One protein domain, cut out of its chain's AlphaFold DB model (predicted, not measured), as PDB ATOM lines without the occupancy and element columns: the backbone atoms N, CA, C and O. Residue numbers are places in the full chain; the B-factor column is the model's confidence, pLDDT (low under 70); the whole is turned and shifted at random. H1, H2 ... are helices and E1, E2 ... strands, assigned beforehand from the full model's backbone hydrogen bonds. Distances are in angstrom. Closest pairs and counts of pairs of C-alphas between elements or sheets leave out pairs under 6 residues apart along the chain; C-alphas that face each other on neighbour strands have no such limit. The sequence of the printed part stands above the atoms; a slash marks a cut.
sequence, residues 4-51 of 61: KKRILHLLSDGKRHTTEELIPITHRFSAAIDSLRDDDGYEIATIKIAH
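What this domain is: This is residues 4 to 51 of the 61 residues of an uncharacterized protein of Microcystis aeruginosa Ma_QC_Ca_00000000_S207 (UniProt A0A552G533). What is the main picture? Helices H3 and H1 cross at nearly a right angle, short H2 is near both, and strand E1 runs along one side. How is it built? The printed part has 48 residues, with three named helices and one named strand in the order H1, H2, H3, E1 along the chain; its class is mixed, helices and strands. It is compact, radius of gyration of the C-alphas 10.3 A, spanning 29 by 20 by 19 A.

Where its parts are: Where are the helices? H3 is residues 29 to 38, 14.2 A long; H1, residues 4 to 11, 10.8 A, begins at C-alpha 4 (14.633, -43.301, 25.937); H2 is residues 19 to 22, 5.1 A. Where is the strand? E1, residues 44 to 50, 18.7 A, ends at C-alpha 50 (-2.585, -40.296, 7.170) and pairs with no named strand.

How they stand to each other: What does H3 touch? H3 touches H1, about perpendicular at 87 degrees; their closest C-alphas, Lys 4 and Ala 32, are 5.4 A apart. What of the backbones? H1 and H3 have every O i to N i+4 pair within hydrogen-bond range; H2 is too short for one.

The domain as a whole: How far does it reach? The farthest C-alphas, Asp 40 and His 51, are 29.7 A apart. Any cut or weak place? The printed part has no cut or long link, and no printed residue is under 70 in pLDDT.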
ATOM      1  N   LYS A   4      13.815 -43.474  27.150       93.31
ATOM      2  CA  LYS A   4      14.633 -43.301  25.937       93.31
ATOM      3  C   LYS A   4      15.155 -44.640  25.403       93.31
ATOM      4  O   LYS A   4      14.872 -45.005  24.270       93.31
ATOM      5  N   LYS A   5      15.816 -45.431  26.260       92.94
ATOM      6  CA  LYS A   5      16.333 -46.761  25.896       92.94
ATOM      7  C   LYS A   5      15.227 -47.746  25.500       92.94
ATOM      8  O   LYS A   5      15.456 -48.576  24.633       92.94
ATOM      9  N   ARG A   6      14.040 -47.663  26.111       95.06
ATOM     10  CA  ARG A   6      12.886 -48.501  25.736       95.06
ATOM     11  C   ARG A   6      12.339 -48.138  24.353       95.06
ATOM     12  O   ARG A   6      12.047 -49.048  23.591       95.06
ATOM     13  N   ILE A   7      12.238 -46.845  24.028       94.81
ATOM     14  CA  ILE A   7      11.851 -46.386  22.682       94.81
ATOM     15  C   ILE A   7      12.882 -46.841  21.654       94.81
ATOM     16  O   ILE A   7      12.513 -47.435  20.651       94.81
ATOM     17  N   LEU A   8      14.172 -46.634  21.929       94.50
ATOM     18  CA  LEU A   8      15.230 -47.095  21.035       94.50
ATOM     19  C   LEU A   8      15.161 -48.610  20.815       94.50
ATOM     20  O   LEU A   8      15.270 -49.063  19.685       94.50
ATOM     21  N   HIS A   9      14.945 -49.390  21.876       94.69
ATOM     22  CA  HIS A   9      14.803 -50.838  21.759       94.69
ATOM     23  C   HIS A   9      13.596 -51.237  20.900       94.69
ATOM     24  O   HIS A   9      13.737 -52.113  20.054       94.69
ATOM     25  N   LEU A  10      12.446 -50.569  21.053       94.75
ATOM     26  CA  LEU A  10      11.283 -50.794  20.190       94.75
ATOM     27  C   LEU A  10      11.628 -50.538  18.715       94.75
ATOM     28  O   LEU A  10      11.372 -51.386  17.872       94.75
ATOM     29  N   LEU A  11      12.266 -49.402  18.421       94.94
ATOM     30  CA  LEU A  11      12.621 -49.014  17.053       94.94
ATOM     31  C   LEU A  11      13.812 -49.799  16.476       94.94
ATOM     32  O   LEU A  11      14.067 -49.720  15.276       94.94
ATOM     33  N   SER A  12      14.558 -50.532  17.309       93.62
ATOM     34  CA  SER A  12      15.785 -51.232  16.902       93.62
ATOM     35  C   SER A  12      15.549 -52.392  15.933       93.62
ATOM     36  O   SER A  12      16.494 -52.853  15.301       93.62
ATOM     37  N   ASP A  13      14.298 -52.827  15.765       92.06
ATOM     38  CA  ASP A  13      13.915 -53.796  14.736       92.06
ATOM     39  C   ASP A  13      13.897 -53.202  13.313       92.06
ATOM     40  O   ASP A  13      13.673 -53.930  12.343       92.06
ATOM     41  N   GLY A  14      14.115 -51.887  13.182       92.19
ATOM     42  CA  GLY A  14      14.126 -51.168  11.911       92.19
ATOM     43  C   GLY A  14      12.749 -51.069  11.251       92.19
ATOM     44  O   GLY A  14      12.661 -50.649  10.095       92.19
ATOM     45  N   LYS A  15      11.668 -51.450  11.939       94.81
ATOM     46  CA  LYS A  15      10.296 -51.368  11.428       94.81
ATOM     47  C   LYS A  15       9.673 -50.013  11.748       94.81
ATOM     48  O   LYS A  15      10.218 -49.181  12.469       94.81
ATOM     49  N   ARG A  16       8.512 -49.778  11.141       96.00
ATOM     50  CA  ARG A  16       7.689 -48.598  11.397       96.00
ATOM     51  C   ARG A  16       6.805 -48.873  12.603       96.00
ATOM     52  O   ARG A  16       6.018 -49.811  12.557       96.00
ATOM     53  N   HIS A  17       6.908 -48.018  13.609       96.69
ATOM     54  CA  HIS A  17       6.102 -48.056  14.825       96.69
ATOM     55  C   HIS A  17       5.196 -46.835  14.887       96.69
ATOM     56  O   HIS A  17       5.613 -45.708  14.619       96.69
ATOM     57  N   THR A  18       3.939 -47.053  15.220       95.62
ATOM     58  CA  THR A  18       2.928 -46.010  15.377       95.62
ATOM     59  C   THR A  18       3.111 -45.242  16.686       95.62
ATOM     60  O   THR A  18       3.744 -45.694  17.641       95.62
ATOM     61  N   THR A  19       2.491 -44.066  16.766       94.38
ATOM     62  CA  THR A  19       2.355 -43.321  18.026       94.38
ATOM     63  C   THR A  19       1.715 -44.164  19.139       94.38
ATOM     64  O   THR A  19       2.109 -44.054  20.300       94.38
ATOM     65  N   GLU A  20       0.760 -45.028  18.797       93.81
ATOM     66  CA  GLU A  20       0.041 -45.893  19.742       93.81
ATOM     67  C   GLU A  20       0.958 -46.931  20.399       93.81
ATOM     68  O   GLU A  20       0.775 -47.252  21.571       93.81
ATOM     69  N   GLU A  21       1.996 -47.387  19.699       94.19
ATOM     70  CA  GLU A  21       3.011 -48.299  20.244       94.19
ATOM     71  C   GLU A  21       4.019 -47.575  21.157       94.19
ATOM     72  O   GLU A  21       4.572 -48.166  22.089       94.19
ATOM     73  N   LEU A  22       4.227 -46.269  20.948       94.19
ATOM     74  CA  LEU A  22       5.165 -45.445  21.722       94.19
ATOM     75  C   LEU A  22       4.552 -44.873  23.011       94.19
ATOM     76  O   LEU A  22       5.245 -44.754  24.030       94.19
ATOM     77  N   ILE A  23       3.257 -44.539  22.993       94.06
ATOM     78  CA  ILE A  23       2.525 -43.964  24.134       94.06
ATOM     79  C   ILE A  23       2.659 -44.805  25.423       94.06
ATOM     80  O   ILE A  23       2.956 -44.210  26.467       94.06
ATOM     81  N   PRO A  24       2.526 -46.151  25.397       94.94
ATOM     82  CA  PRO A  24       2.688 -46.999  26.581       94.94
ATOM     83  C   PRO A  24       4.081 -46.930  27.216       94.94
ATOM     84  O   PRO A  24       4.240 -47.206  28.407       94.94
ATOM     85  N   ILE A  25       5.113 -46.558  26.449       93.50
ATOM     86  CA  ILE A  25       6.453 -46.323  26.995       93.50
ATOM     87  C   ILE A  25       6.487 -44.955  27.679       93.50
ATOM     88  O   ILE A  25       6.966 -44.834  28.814       93.50
ATOM     89  N   THR A  26       5.994 -43.917  26.994       93.12
ATOM     90  CA  THR A  26       5.774 -42.592  27.577       93.12
ATOM     91  C   THR A  26       4.906 -41.688  26.695       93.12
ATOM     92  O   THR A  26       5.138 -41.552  25.501       93.12
ATOM     93  N   HIS A  27       4.003 -40.921  27.316       91.31
ATOM     94  CA  HIS A  27       3.258 -39.846  26.639       91.31
ATOM     95  C   HIS A  27       4.136 -38.710  26.079       91.31
ATOM     96  O   HIS A  27       3.671 -37.931  25.256       91.31
ATOM     97  N   ARG A  28       5.402 -38.598  26.510       92.44
ATOM     98  CA  ARG A  28       6.377 -37.621  25.992       92.44
ATOM     99  C   ARG A  28       7.351 -38.265  25.000       92.44
ATOM    100  O   ARG A  28       8.530 -37.922  24.991       92.44
ATOM    101  N   PHE A  29       6.887 -39.235  24.210       93.81
ATOM    102  CA  PHE A  29       7.756 -39.975  23.295       93.81
ATOM    103  C   PHE A  29       8.420 -39.053  22.268       93.81
ATOM    104  O   PHE A  29       9.582 -39.281  21.966       93.81
ATOM    105  N   SER A  30       7.763 -37.975  21.815       93.12
ATOM    106  CA  SER A  30       8.367 -37.005  20.887       93.12
ATOM    107  C   SER A  30       9.659 -36.407  21.443       93.12
ATOM    108  O   SER A  30      10.687 -36.485  20.791       93.12
ATOM    109  N   ALA A  31       9.654 -35.951  22.699       94.31
ATOM    110  CA  ALA A  31      10.861 -35.423  23.340       94.31
ATOM    111  C   ALA A  31      11.961 -36.489  23.493       94.31
ATOM    112  O   ALA A  31      13.148 -36.183  23.434       94.31
ATOM    113  N   ALA A  32      11.580 -37.754  23.694       94.56
ATOM    114  CA  ALA A  32      12.541 -38.849  23.754       94.56
ATOM    115  C   ALA A  32      13.118 -39.203  22.372       94.56
ATOM    116  O   ALA A  32      14.293 -39.546  22.294       94.56
ATOM    117  N   ILE A  33      12.317 -39.113  21.305       95.06
ATOM    118  CA  ILE A  33      12.754 -39.265  19.910       95.06
ATOM    119  C   ILE A  33      13.713 -38.127  19.542       95.06
ATOM    120  O   ILE A  33      14.763 -38.393  18.970       95.06
ATOM    121  N   ASP A  34      13.389 -36.886  19.905       95.25
ATOM    122  CA  ASP A  34      14.237 -35.725  19.615       95.25
ATOM    123  C   ASP A  34      15.573 -35.824  20.365       95.25
ATOM    124  O   ASP A  34      16.626 -35.726  19.754       95.25
ATOM    125  N   SER A  35      15.562 -36.209  21.646       94.50
ATOM    126  CA  SER A  35      16.795 -36.516  22.395       94.50
ATOM    127  C   SER A  35      17.593 -37.690  21.800       94.50
ATOM    128  O   SER A  35      18.815 -37.731  21.912       94.50
ATOM    129  N   LEU A  36      16.947 -38.687  21.181       94.25
ATOM    130  CA  LEU A  36      17.663 -39.760  20.471       94.25
ATOM    131  C   LEU A  36      18.347 -39.245  19.198       94.25
ATOM    132  O   LEU A  36      19.420 -39.736  18.860       94.25
ATOM    133  N   ARG A  37      17.749 -38.271  18.510       95.62
ATOM    134  CA  ARG A  37      18.322 -37.648  17.311       95.62
ATOM    135  C   ARG A  37      19.464 -36.702  17.660       95.62
ATOM    136  O   ARG A  37      20.554 -36.854  17.122       95.62
ATOM    137  N   ASP A  38      19.203 -35.770  18.569       95.25
ATOM    138  CA  ASP A  38      20.092 -34.644  18.843       95.25
ATOM    139  C   ASP A  38      21.234 -35.037  19.788       95.25
ATOM    140  O   ASP A  38      22.383 -34.678  19.538       95.25
ATOM    141  N   ASP A  39      20.945 -35.812  20.843       93.12
ATOM    142  CA  ASP A  39      21.965 -36.157  21.845       93.12
ATOM    143  C   ASP A  39      22.752 -37.418  21.464       93.12
ATOM    144  O   ASP A  39      23.962 -37.479  21.668       93.12
ATOM    145  N   ASP A  40      22.065 -38.447  20.952       91.50
ATOM    146  CA  ASP A  40      22.677 -39.759  20.689       91.50
ATOM    147  C   ASP A  40      23.014 -39.983  19.200       91.50
ATOM    148  O   ASP A  40      23.645 -40.985  18.864       91.50
ATOM    149  N   GLY A  41      22.596 -39.083  18.300       93.31
ATOM    150  CA  GLY A  41      22.904 -39.163  16.868       93.31
ATOM    151  C   GLY A  41      22.146 -40.250  16.097       93.31
ATOM    152  O   GLY A  41      22.582 -40.642  15.015       93.31
ATOM    153  N   TYR A  42      21.031 -40.770  16.623       94.62
ATOM    154  CA  TYR A  42      20.244 -41.783  15.916       94.62
ATOM    155  C   TYR A  42      19.417 -41.178  14.781       94.62
ATOM    156  O   TYR A  42      18.627 -40.250  14.971       94.62
ATOM    157  N   GLU A  43      19.482 -41.804  13.610       95.25
ATOM    158  CA  GLU A  43      18.626 -41.444  12.486       95.25
ATOM    159  C   GLU A  43      17.223 -42.043  12.634       95.25
ATOM    160  O   GLU A  43      16.915 -43.117  12.123       95.25
ATOM    161  N   ILE A  44      16.324 -41.342  13.321       95.69
ATOM    162  CA  ILE A  44      14.921 -41.762  13.434       95.69
ATOM    163  C   ILE A  44      14.074 -40.974  12.437       95.69
ATOM    164  O   ILE A  44      13.921 -39.758  12.562       95.69
ATOM    165  N   ALA A  45      13.470 -41.656  11.469       95.44
ATOM    166  CA  ALA A  45      12.521 -41.067  10.533       95.44
ATOM    167  C   ALA A  45      11.146 -40.875  11.187       95.44
ATOM    168  O   ALA A  45      10.657 -41.774  11.866       95.44
ATOM    169  N   THR A  46      10.496 -39.739  10.926       95.94
ATOM    170  CA  THR A  46       9.058 -39.549  11.174       95.94
ATOM    171  C   THR A  46       8.347 -39.498   9.830       95.94
ATOM    172  O   THR A  46       8.620 -38.622   9.013       95.94
ATOM    173  N   ILE A  47       7.447 -40.447   9.589       95.25
ATOM    174  CA  ILE A  47       6.767 -40.632   8.307       95.25
ATOM    175  C   ILE A  47       5.276 -40.409   8.531       95.25
ATOM    176  O   ILE A  47       4.655 -41.082   9.352       95.25
ATOM    177  N   LYS A  48       4.685 -39.468   7.796       95.38
ATOM    178  CA  LYS A  48       3.238 -39.232   7.821       95.38
ATOM    179  C   LYS A  48       2.537 -40.266   6.939       95.38
ATOM    180  O   LYS A  48       2.860 -40.358   5.758       95.38
ATOM    181  N   ILE A  49       1.582 -41.012   7.495       94.31
ATOM    182  CA  ILE A  49       0.829 -42.052   6.763       94.31
ATOM    183  C   ILE A  49      -0.648 -41.701   6.546       94.31
ATOM    184  O   ILE A  49      -1.260 -42.225   5.622       94.31
ATOM    185  N   ALA A  50      -1.221 -40.801   7.352       93.56
ATOM    186  CA  ALA A  50      -2.585 -40.296   7.170       93.56
ATOM    187  C   ALA A  50      -2.752 -38.900   7.803       93.56
ATOM    188  O   ALA A  50      -1.785 -38.290   8.273       93.56
ATOM    189  N   HIS A  51      -3.980 -38.369   7.812       91.50
ATOM    190  CA  HIS A  51      -4.289 -37.099   8.471       91.50
ATOM    191  C   HIS A  51      -3.954 -37.187   9.970       91.50
ATOM    192  O   HIS A  51      -4.619 -37.892  10.717       91.50
TER     193      HIS A  51